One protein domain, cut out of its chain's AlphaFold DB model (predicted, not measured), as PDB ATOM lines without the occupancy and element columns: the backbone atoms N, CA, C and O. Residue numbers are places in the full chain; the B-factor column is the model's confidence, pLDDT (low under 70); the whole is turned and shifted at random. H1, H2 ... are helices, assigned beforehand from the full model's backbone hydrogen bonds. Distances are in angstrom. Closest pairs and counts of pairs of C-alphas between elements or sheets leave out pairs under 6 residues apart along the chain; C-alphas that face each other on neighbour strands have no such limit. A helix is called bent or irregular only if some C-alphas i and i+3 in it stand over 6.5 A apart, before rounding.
ATOM      1  N   ALA A   2     -20.816 -58.685  29.928       80.25
ATOM      2  CA  ALA A   2     -21.119 -57.931  31.163       80.25
ATOM      3  C   ALA A   2     -22.240 -58.541  32.028       80.25
ATOM      4  O   ALA A   2     -22.130 -58.603  33.240       80.25
ATOM      5  N   ILE A   3     -23.275 -59.088  31.386       79.75
ATOM      6  CA  ILE A   3     -24.374 -59.808  32.055       79.75
ATOM      7  C   ILE A   3     -23.895 -61.112  32.716       79.75
ATOM      8  O   ILE A   3     -24.447 -61.541  33.716       79.75
ATOM      9  N   LEU A   4     -22.900 -61.776  32.125       83.00
ATOM     10  CA  LEU A   4     -22.340 -63.011  32.674       83.00
ATOM     11  C   LEU A   4     -21.380 -62.705  33.825       83.00
ATOM     12  O   LEU A   4     -21.403 -63.415  34.818       83.00
ATOM     13  N   ALA A   5     -20.587 -61.642  33.691       83.69
ATOM     14  CA  ALA A   5     -19.693 -61.154  34.732       83.69
ATOM     15  C   ALA A   5     -20.462 -60.783  36.006       83.69
ATOM     16  O   ALA A   5     -20.117 -61.252  37.083       83.69
ATOM     17  N   ASP A   6     -21.582 -60.072  35.856       82.38
ATOM     18  CA  ASP A   6     -22.489 -59.731  36.958       82.38
ATOM     19  C   ASP A   6     -22.935 -60.974  37.754       82.38
ATOM     20  O   ASP A   6     -22.878 -60.999  38.980       82.38
ATOM     21  N   LYS A   7     -23.252 -62.073  37.054       82.69
ATOM     22  CA  LYS A   7     -23.641 -63.348  37.682       82.69
ATOM     23  C   LYS A   7     -22.514 -64.055  38.435       82.69
ATOM     24  O   LYS A   7     -22.807 -64.899  39.277       82.69
ATOM     25  N   VAL A   8     -21.256 -63.762  38.115       87.50
ATOM     26  CA  VAL A   8     -20.084 -64.333  38.799       87.50
ATOM     27  C   VAL A   8     -19.451 -63.349  39.788       87.50
ATOM     28  O   VAL A   8     -18.368 -63.619  40.295       87.50
ATOM     29  N   GLY A   9     -20.128 -62.234  40.090       81.06
ATOM     30  CA  GLY A   9     -19.669 -61.221  41.049       81.06
ATOM     31  C   GLY A   9     -18.674 -60.204  40.483       81.06
ATOM     32  O   GLY A   9     -18.107 -59.423  41.242       81.06
ATOM     33  N   GLU A  10     -18.469 -60.190  39.167       84.81
ATOM     34  CA  GLU A  10     -17.563 -59.275  38.472       84.81
ATOM     35  C   GLU A  10     -18.328 -58.094  37.859       84.81
ATOM     36  O   GLU A  10     -19.181 -58.254  36.980       84.81
ATOM     37  N   ASP A  11     -17.988 -56.871  38.267       83.62
ATOM     38  CA  ASP A  11     -18.674 -55.665  37.801       83.62
ATOM     39  C   ASP A  11     -17.988 -55.030  36.582       83.62
ATOM     40  O   ASP A  11     -17.231 -54.055  36.661       83.62
ATOM     41  N   LEU A  12     -18.318 -55.557  35.403       85.50
ATOM     42  CA  LEU A  12     -17.879 -54.972  34.132       85.50
ATOM     43  C   LEU A  12     -18.638 -53.690  33.747       85.50
ATOM     44  O   LEU A  12     -18.198 -52.965  32.851       85.50
ATOM     45  N   TRP A  13     -19.768 -53.388  34.390       83.81
ATOM     46  CA  TRP A  13     -20.561 -52.191  34.096       83.81
ATOM     47  C   TRP A  13     -19.904 -50.925  34.655       83.81
ATOM     48  O   TRP A  13     -19.974 -49.853  34.030       83.81
ATOM     49  N   ARG A  14     -19.231 -51.049  35.805       83.31
ATOM     50  CA  ARG A  14     -18.444 -49.982  36.443       83.31
ATOM     51  C   ARG A  14     -16.959 -50.038  36.096       83.31
ATOM     52  O   ARG A  14     -16.282 -49.023  36.277       83.31
ATOM     53  N   TYR A  15     -16.476 -51.153  35.550       86.50
ATOM     54  CA  TYR A  15     -15.086 -51.303  35.132       86.50
ATOM     55  C   TYR A  15     -14.636 -50.209  34.150       86.50
ATOM     56  O   TYR A  15     -15.330 -49.861  33.184       86.50
ATOM     57  N   ARG A  16     -13.438 -49.674  34.399       85.00
ATOM     58  CA  ARG A  16     -12.765 -48.687  33.553       85.00
ATOM     59  C   ARG A  16     -11.282 -49.002  33.466       85.00
ATOM     60  O   ARG A  16     -10.652 -49.302  34.476       85.00
ATOM     61  N   THR A  17     -10.720 -48.860  32.273       87.06
ATOM     62  CA  THR A  17      -9.267 -48.857  32.106       87.06
ATOM     63  C   THR A  17      -8.680 -47.542  32.636       87.06
ATOM     64  O   THR A  17      -9.398 -46.538  32.710       87.06
ATOM     65  N   PRO A  18      -7.370 -47.486  32.936       86.00
ATOM     66  CA  PRO A  18      -6.692 -46.238  33.306       86.00
ATOM     67  C   PRO A  18      -6.835 -45.127  32.254       86.00
ATOM     68  O   PRO A  18      -6.792 -43.947  32.576       86.00
ATOM     69  N   GLN A  19      -7.050 -45.508  30.992       85.19
ATOM     70  CA  GLN A  19      -7.265 -44.602  29.859       85.19
ATOM     71  C   GLN A  19      -8.727 -44.125  29.744       85.19
ATOM     72  O   GLN A  19      -9.070 -43.388  28.825       85.19
ATOM     73  N   GLY A  20      -9.612 -44.554  30.651       80.31
ATOM     74  CA  GLY A  20     -11.020 -44.158  30.685       80.31
ATOM     75  C   GLY A  20     -11.942 -44.977  29.778       80.31
ATOM     76  O   GLY A  20     -13.132 -44.668  29.686       80.31
ATOM     77  N   SER A  21     -11.450 -46.033  29.129       84.12
ATOM     78  CA  SER A  21     -12.285 -46.924  28.318       84.12
ATOM     79  C   SER A  21     -13.151 -47.803  29.214       84.12
ATOM     80  O   SER A  21     -12.692 -48.332  30.223       84.12
ATOM     81  N   GLY A  22     -14.416 -47.979  28.845       86.88
ATOM     82  CA  GLY A  22     -15.345 -48.820  29.592       86.88
ATOM     83  C   GLY A  22     -16.709 -48.886  28.923       86.88
ATOM     84  O   GLY A  22     -17.051 -48.039  28.092       86.88
ATOM     85  N   ILE A  23     -17.506 -49.877  29.319       85.31
ATOM     86  CA  ILE A  23     -18.825 -50.151  28.730       85.31
ATOM     87  C   ILE A  23     -19.727 -48.919  28.821       85.31
ATOM     88  O   ILE A  23     -20.337 -48.504  27.838       85.31
ATOM     89  N   ALA A  24     -19.737 -48.250  29.973       83.81
ATOM     90  CA  ALA A  24     -20.523 -47.036  30.145       83.81
ATOM     91  C   ALA A  24     -20.100 -45.878  29.221       83.81
ATOM     92  O   ALA A  24     -20.943 -45.061  28.861       83.81
ATOM     93  N   ASN A  25     -18.824 -45.796  28.829       85.88
ATOM     94  CA  ASN A  25     -18.364 -44.781  27.877       85.88
ATOM     95  C   ASN A  25     -18.812 -45.095  26.446       85.88
ATOM     96  O   ASN A  25     -19.183 -44.175  25.721       85.88
ATOM     97  N   ALA A  26     -18.883 -46.374  26.070       85.94
ATOM     98  CA  ALA A  26     -19.492 -46.771  24.802       85.94
ATOM     99  C   ALA A  26     -20.979 -46.372  24.748       85.94
ATOM    100  O   ALA A  26     -21.432 -45.798  23.760       85.94
ATOM    101  N   PHE A  27     -21.730 -46.575  25.837       83.69
ATOM    102  CA  PHE A  27     -23.123 -46.121  25.906       83.69
ATOM    103  C   PHE A  27     -23.260 -44.595  25.917       83.69
ATOM    104  O   PHE A  27     -24.170 -44.073  25.277       83.69
ATOM    105  N   ASN A  28     -22.333 -43.866  26.548       84.25
ATOM    106  CA  ASN A  28     -22.287 -42.404  26.457       84.25
ATOM    107  C   ASN A  28     -22.096 -41.921  25.013       84.25
ATOM    108  O   ASN A  28     -22.730 -40.948  24.615       84.25
ATOM    109  N   PHE A  29     -21.246 -42.600  24.243       84.75
ATOM    110  CA  PHE A  29     -21.020 -42.298  22.832       84.75
ATOM    111  C   PHE A  29     -22.248 -42.602  21.964       84.75
ATOM    112  O   PHE A  29     -22.544 -41.856  21.038       84.75
ATOM    113  N   LEU A  30     -22.983 -43.671  22.279       80.56
ATOM    114  CA  LEU A  30     -24.210 -44.036  21.566       80.56
ATOM    115  C   LEU A  30     -25.396 -43.132  21.918       80.56
ATOM    116  O   LEU A  30     -26.256 -42.903  21.076       80.56
ATOM    117  N   ALA A  31     -25.429 -42.594  23.139       80.94
ATOM    118  CA  ALA A  31     -26.510 -41.758  23.650       80.94
ATOM    119  C   ALA A  31     -26.993 -40.645  22.695       80.94
ATOM    120  O   ALA A  31     -28.200 -40.456  22.609       80.94
ATOM    121  N   PRO A  32     -26.152 -39.845  22.016       79.69
ATOM    122  CA  PRO A  32     -26.640 -38.830  21.077       79.69
ATOM    123  C   PRO A  32     -27.375 -39.416  19.865       79.69
ATOM    124  O   PRO A  32     -28.384 -38.848  19.471       79.69
ATOM    125  N   TYR A  33     -26.936 -40.559  19.332       77.00
ATOM    126  CA  TYR A  33     -27.494 -41.198  18.123       77.00
ATOM    127  C   TYR A  33     -28.765 -42.017  18.372       77.00
ATOM    128  O   TYR A  33     -29.269 -42.719  17.495       77.00
ATOM    129  N   LEU A  34     -29.243 -41.971  19.611       69.75
ATOM    130  CA  LEU A  34     -30.539 -42.488  20.007       69.75
ATOM    131  C   LEU A  34     -31.674 -41.552  19.575       69.75
ATOM    132  O   LEU A  34     -32.803 -42.004  19.411       69.75
ATOM    133  N   ASP A  35     -31.368 -40.272  19.383       70.75
ATOM    134  CA  ASP A  35     -32.302 -39.276  18.878       70.75
ATOM    135  C   ASP A  35     -32.549 -39.477  17.370       70.75
ATOM    136  O   ASP A  35     -31.627 -39.776  16.609       70.75
ATOM    137  N   LYS A  36     -33.797 -39.284  16.931       63.91
ATOM    138  CA  LYS A  36     -34.197 -39.354  15.516       63.91
ATOM    139  C   LYS A  36     -33.488 -38.301  14.661       63.91
ATOM    140  O   LYS A  36     -33.267 -38.535  13.472       63.91
ATOM    141  N   ASP A  37     -33.157 -37.157  15.259       68.25
ATOM    142  CA  ASP A  37     -32.526 -36.032  14.573       68.25
ATOM    143  C   ASP A  37     -31.015 -36.251  14.410       68.25
ATOM    144  O   ASP A  37     -30.389 -35.695  13.505       68.25
ATOM    145  N   ASN A  38     -30.425 -37.131  15.224       71.69
ATOM    146  CA  ASN A  38     -28.992 -37.385  15.228       71.69
ATOM    147  C   ASN A  38     -28.668 -38.705  14.516       71.69
ATOM    148  O   ASN A  38     -28.587 -39.784  15.108       71.69
ATOM    149  N   ARG A  39     -28.501 -38.616  13.194       72.25
ATOM    150  CA  ARG A  39     -28.207 -39.776  12.344       72.25
ATOM    151  C   ARG A  39     -26.840 -40.379  12.648       72.25
ATOM    152  O   ARG A  39     -25.868 -39.674  12.903       72.25
ATOM    153  N   TRP A  40     -26.767 -41.704  12.564       77.62
ATOM    154  CA  TRP A  40     -25.517 -42.438  12.711       77.62
ATOM    155  C   TRP A  40     -24.562 -42.098  11.548       77.62
ATOM    156  O   TRP A  40     -24.931 -42.308  10.392       77.62
ATOM    157  N   GLN A  47     -30.167 -49.446  11.128       63.56
ATOM    158  CA  GLN A  47     -30.098 -48.631  12.343       63.56
ATOM    159  C   GLN A  47     -31.112 -49.135  13.386       63.56
ATOM    160  O   GLN A  47     -32.123 -48.499  13.670       63.56
ATOM    161  N   LYS A  48     -30.829 -50.289  14.013       66.38
ATOM    162  CA  LYS A  48     -31.687 -50.864  15.077       66.38
ATOM    163  C   LYS A  48     -31.414 -50.266  16.465       66.38
ATOM    164  O   LYS A  48     -31.060 -51.002  17.393       66.38
ATOM    165  N   SER A  49     -31.603 -48.956  16.629       65.81
ATOM    166  CA  SER A  49     -31.395 -48.233  17.901       65.81
ATOM    167  C   SER A  49     -32.248 -48.778  19.055       65.81
ATOM    168  O   SER A  49     -31.818 -48.761  20.206       65.81
ATOM    169  N   ALA A  50     -33.422 -49.348  18.756       68.25
ATOM    170  CA  ALA A  50     -34.327 -49.933  19.748       68.25
ATOM    171  C   ALA A  50     -33.694 -51.066  20.579       68.25
ATOM    172  O   ALA A  50     -33.989 -51.206  21.765       68.25
ATOM    173  N   ARG A  51     -32.764 -51.842  19.998       74.00
ATOM    174  CA  ARG A  51     -32.068 -52.933  20.712       74.00
ATOM    175  C   ARG A  51     -31.129 -52.427  21.811       74.00
ATOM    176  O   ARG A  51     -30.736 -53.200  22.680       74.00
ATOM    177  N   LEU A  52     -30.773 -51.142  21.785       76.31
ATOM    178  CA  LEU A  52     -29.901 -50.524  22.782       76.31
ATOM    179  C   LEU A  52     -30.655 -50.126  24.054       76.31
ATOM    180  O   LEU A  52     -30.035 -50.068  25.112       76.31
ATOM    181  N   ILE A  53     -31.972 -49.903  23.981       79.12
ATOM    182  CA  ILE A  53     -32.800 -49.470  25.117       79.12
ATOM    183  C   ILE A  53     -32.657 -50.395  26.340       79.12
ATOM    184  O   ILE A  53     -32.268 -49.899  27.400       79.12
ATOM    185  N   PRO A  54     -32.896 -51.721  26.241       81.88
ATOM    186  CA  PRO A  54     -32.782 -52.602  27.406       81.88
ATOM    187  C   PRO A  54     -31.351 -52.663  27.956       81.88
ATOM    188  O   PRO A  54     -31.151 -52.831  29.157       81.88
ATOM    189  N   LEU A  55     -30.341 -52.480  27.099       83.00
ATOM    190  CA  LEU A  55     -28.944 -52.448  27.525       83.00
ATOM    191  C   LEU A  55     -28.612 -51.163  28.293       83.00
ATOM    192  O   LEU A  55     -27.900 -51.219  29.289       83.00
ATOM    193  N   MET A  56     -29.144 -50.019  27.864       81.25
ATOM    194  CA  MET A  56     -28.956 -48.741  28.551       81.25
ATOM    195  C   MET A  56     -29.656 -48.698  29.907       81.25
ATOM    196  O   MET A  56     -29.078 -48.188  30.864       81.25
ATOM    197  N   LEU A  57     -30.851 -49.282  30.016       83.25
ATOM    198  CA  LEU A  57     -31.535 -49.422  31.303       83.25
ATOM    199  C   LEU A  57     -30.712 -50.266  32.283       83.25
ATOM    200  O   LEU A  57     -30.565 -49.878  33.437       83.25
ATOM    201  N   ARG A  58     -30.079 -51.344  31.807       82.25
ATOM    202  CA  ARG A  58     -29.172 -52.152  32.634       82.25
ATOM    203  C   ARG A  58     -27.930 -51.383  33.094       82.25
ATOM    204  O   ARG A  58     -27.446 -51.604  34.199       82.25
ATOM    205  N   VAL A  59     -27.410 -50.469  32.272       83.94
ATOM    206  CA  VAL A  59     -26.303 -49.581  32.677       83.94
ATOM    207  C   VAL A  59     -26.749 -48.627  33.781       83.94
ATOM    208  O   VAL A  59     -25.983 -48.385  34.713       83.94
ATOM    209  N   ASP A  60     -27.957 -48.080  33.665       84.56
ATOM    210  CA  ASP A  60     -28.568 -47.215  34.676       84.56
ATOM    211  C   ASP A  60     -28.737 -47.967  36.009       84.56
ATOM    212  O   ASP A  60     -28.289 -47.473  37.044       84.56
ATOM    213  N   GLU A  61     -29.256 -49.200  35.974       83.38
ATOM    214  CA  GLU A  61     -29.364 -50.078  37.149       83.38
ATOM    215  C   GLU A  61     -28.002 -50.351  37.796       83.38
ATOM    216  O   GLU A  61     -27.822 -50.093  38.985       83.38
ATOM    217  N   ALA A  62     -27.011 -50.785  37.013       80.25
ATOM    218  CA  ALA A  62     -25.680 -51.107  37.529       80.25
ATOM    219  C   ALA A  62     -24.933 -49.883  38.096       80.25
ATOM    220  O   ALA A  62     -24.040 -50.013  38.935       80.25
ATOM    221  N   LYS A  63     -25.280 -48.671  37.643       78.19
ATOM    222  CA  LYS A  63     -24.691 -47.416  38.134       78.19
ATOM    223  C   LYS A  63     -25.520 -46.699  39.194       78.19
ATOM    224  O   LYS A  63     -25.032 -45.697  39.718       78.19
ATOM    225  N   GLY A  64     -26.736 -47.159  39.483       79.69
ATOM    226  CA  GLY A  64     -27.683 -46.436  40.332       79.69
ATOM    227  C   GLY A  64     -28.036 -45.044  39.790       79.69
ATOM    228  O   GLY A  64     -28.242 -44.117  40.568       79.69
ATOM    229  N   ASN A  65     -28.041 -44.868  38.465       80.56
ATOM    230  CA  ASN A  65     -28.374 -43.604  37.800       80.56
ATOM    231  C   ASN A  65     -29.650 -43.792  36.964       80.56
ATOM    232  O   ASN A  65     -29.942 -44.894  36.522       80.56
ATOM    233  N   THR A  66     -30.415 -42.728  36.744       82.12
ATOM    234  CA  THR A  66     -31.636 -42.703  35.915       82.12
ATOM    235  C   THR A  66     -31.471 -41.867  34.645       82.12
ATOM    236  O   THR A  66     -32.448 -41.487  34.001       82.12
ATOM    237  N   ARG A  67     -30.231 -41.548  34.257       82.69
ATOM    238  CA  ARG A  67     -29.929 -40.678  33.113       82.69
ATOM    239  C   ARG A  67     -30.520 -41.198  31.805       82.69
ATOM    240  O   ARG A  67     -31.064 -40.399  31.041       82.69
ATOM    241  N   TYR A  68     -30.377 -42.490  31.514       80.31
ATOM    242  CA  TYR A  68     -30.924 -43.064  30.289       80.31
ATOM    243  C   TYR A  68     -32.435 -43.234  30.392       80.31
ATOM    244  O   TYR A  68     -33.126 -42.902  29.432       80.31
ATOM    245  N   ARG A  69     -32.955 -43.639  31.557       80.94
ATOM    246  CA  ARG A  69     -34.399 -43.723  31.828       80.94
ATOM    247  C   ARG A  69     -35.108 -42.396  31.552       80.94
ATOM    248  O   ARG A  69     -35.994 -42.357  30.707       80.94
ATOM    249  N   ASN A  70     -34.634 -41.301  32.146       82.31
ATOM    250  CA  ASN A  70     -35.213 -39.967  31.956       82.31
ATOM    251  C   ASN A  70     -35.170 -39.526  30.486       82.31
ATOM    252  O   ASN A  70     -36.052 -38.816  30.006       82.31
ATOM    253  N   ARG A  71     -34.134 -39.937  29.746       75.31
ATOM    254  CA  ARG A  71     -33.997 -39.602  28.327       75.31
ATOM    255  C   ARG A  71     -34.940 -40.415  27.444       75.31
ATOM    256  O   ARG A  71     -35.515 -39.860  26.515       75.31
ATOM    257  N   ILE A  72     -35.112 -41.699  27.750       76.06
ATOM    258  CA  ILE A  72     -36.065 -42.578  27.064       76.06
ATOM    259  C   ILE A  72     -37.503 -42.101  27.310       76.06
ATOM    260  O   ILE A  72     -38.306 -42.083  26.380       76.06
ATOM    261  N   GLU A  73     -37.816 -41.678  28.535       75.62
ATOM    262  CA  GLU A  73     -39.118 -41.106  28.895       75.62
ATOM    263  C   GLU A  73     -39.381 -39.779  28.175       75.62
ATOM    264  O   GLU A  73     -40.466 -39.588  27.631       75.62
ATOM    265  N   LYS A  74     -38.381 -38.890  28.110       71.50
ATOM    266  CA  LYS A  74     -38.509 -37.575  27.465       71.50
ATOM    267  C   LYS A  74     -38.745 -37.661  25.955       71.50
ATOM    268  O   LYS A  74     -39.583 -36.935  25.433       71.50
ATOM    269  N   GLU A  75     -38.002 -38.517  25.261       68.06
ATOM    270  CA  GLU A  75     -38.112 -38.674  23.802       68.06
ATOM    271  C   GLU A  75     -39.233 -39.654  23.400       68.06
ATOM    272  O   GLU A  75     -39.664 -39.685  22.245       68.06
ATOM    273  N   GLY A  76     -39.734 -40.431  24.367       63.00
ATOM    274  CA  GLY A  76     -40.774 -41.439  24.205       63.00
ATOM    275  C   GLY A  76     -40.265 -42.714  23.527       63.00
ATOM    276  O   GLY A  76     -39.714 -42.682  22.428       63.00
ATOM    277  N   VAL A  77     -40.524 -43.877  24.142       61.94
ATOM    278  CA  VAL A  77     -40.185 -45.216  23.601       61.94
ATOM    279  C   VAL A  77     -40.671 -45.391  22.155       61.94
ATOM    280  O   VAL A  77     -39.981 -45.992  21.336       61.94
ATOM    281  N   SER A  78     -41.822 -44.811  21.806       55.94
ATOM    282  CA  SER A  78     -42.393 -44.838  20.454       55.94
ATOM    283  C   SER A  78     -41.508 -44.170  19.397       55.94
ATOM    284  O   SER A  78     -41.443 -44.675  18.279       55.94
ATOM    285  N   THR A  79     -40.778 -43.101  19.732       60.69
ATOM    286  CA  THR A  79     -39.792 -42.473  18.837       60.69
ATOM    287  C   THR A  79     -38.631 -43.425  18.564       60.69
ATOM    288  O   THR A  79     -38.216 -43.585  17.416       60.69
ATOM    289  N   PHE A  80     -38.176 -44.148  19.592       61.00
ATOM    290  CA  PHE A  80     -37.118 -45.152  19.457       61.00
ATOM    291  C   PHE A  80     -37.562 -46.401  18.685       61.00
ATOM    292  O   PHE A  80     -36.756 -47.005  17.976       61.00
ATOM    293  N   LEU A  81     -38.837 -46.783  18.797       57.12
ATOM    294  CA  LEU A  81     -39.440 -47.873  18.025       57.12
ATOM    295  C   LEU A  81     -39.825 -47.438  16.601       57.12
ATOM    296  O   LEU A  81     -39.927 -48.284  15.720       57.12
ATOM    297  N   SER A  82     -39.985 -46.138  16.327       53.28
ATOM    298  CA  SER A  82     -40.344 -45.614  14.997       53.28
ATOM    299  C   SER A  82     -39.268 -45.890  13.935       53.28
ATOM    300  O   SER A  82     -39.584 -46.040  12.755       53.28
ATOM    301  N   GLY A  83     -38.008 -46.066  14.353       52.81
ATOM    302  CA  GLY A  83     -36.935 -46.580  13.493       52.81
ATOM    303  C   GLY A  83     -37.186 -47.996  12.949       52.81
ATOM    304  O   GLY A  83     -36.574 -48.364  11.956       52.81
ATOM    305  N   MET A  84     -38.111 -48.773  13.532       49.41
ATOM    306  CA  MET A  84     -38.517 -50.097  13.026       49.41
ATOM    307  C   MET A  84     -39.511 -50.022  11.859       49.41
ATOM    308  O   MET A  84     -39.717 -51.028  11.191       49.41
ATOM    309  N   ASN A  85     -40.143 -48.865  11.615       41.66
ATOM    310  CA  ASN A  85     -41.277 -48.752  10.689       41.66
ATOM    311  C   ASN A  85     -40.933 -48.049   9.363       41.66
ATOM    312  O   ASN A  85     -41.832 -47.690   8.606       41.66
ATOM    313  N   ARG A  86     -39.641 -47.813   9.082       43.88
ATOM    314  CA  ARG A  86     -39.184 -47.172   7.834       43.88
ATOM    315  C   ARG A  86     -38.658 -48.131   6.768       43.88
ATOM    316  O   ARG A  86     -38.399 -47.671   5.665       43.88
TER     317      ARG A  86
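This is residues 2 to 40 and 47 to 86 of the 115 residues of the protein "Alginate_lyase domain-containing protein" of Bracon brevicornis (UniProt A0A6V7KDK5). A helical hairpin, H3 and H4, with H2 beside it makes a three-helix body whose centres form a triangle; H1 and the long unnamed stretch of residues 8 to 22 lie toward one end of the long axis, and H5 toward the other. The printed part has 79 residues with five named helices, H1 to H5 along the chain, and no named strand; the class is all helix. It is only just compact, close to loose, with a radius of gyration of the C-alphas of 13.6 A, and elongated, spanning 40 by 25 by 20 A.

H1, residues 2 to 7, begins at C-alpha 2 (-21.119, -57.931, 31.163) and is 8.8 A long. H2, residues 23 to 34, is 16.5 A long and only just irregular: C-alphas 29 and 32 are 6.8 A apart. H3, residues 49 to 63, is 21.3 A long and only just irregular: C-alphas 51 and 54 are 6.7 A apart. H4, residues 67 to 75, is 12.6 A long. H5, residues 77 to 82, is 8.6 A long and ends at C-alpha 82 (-40.344, -45.614, 14.997).

H3 is the hub. H4 touches it, closest at the C-alphas of Met 56 and Tyr 68, 6.3 A, opposite ways at a steep tilt of 37 degrees, only just past shallow. H2 only just touches H3, with 3 pairs of C-alphas within 8 A, closest Leu 34 and Ser 49, 6.2 A, at a steep tilt of 41 degrees, opposite ways. H5 only just touches residues 49 to 50 of H3, with 3 such pairs, closest Ala 50 and Phe 80, 5.5 A, at a shallow tilt of 25 degrees, opposite ways. The helix packing is mostly crossed, but only just. H2 and H4 are near each other; H1 is apart from H3, H4 and H5. Every O i to N i+4 pair is within hydrogen-bond range in H4 and H5, against 1 of 2 in H1, 6 of 8 in H2 and 8 of 11 in H3.

The farthest C-alphas, Pro 18 and Asn 85, are 41.4 A apart. Residues 41 to 46 are not printed; C-alphas 40 and 47 are 7.7 A apart across the cut. The link from H1 to H2 is long. The model's pLDDT is under 70 at residues 34, 36 to 37, 47 to 50 and 75 to 86.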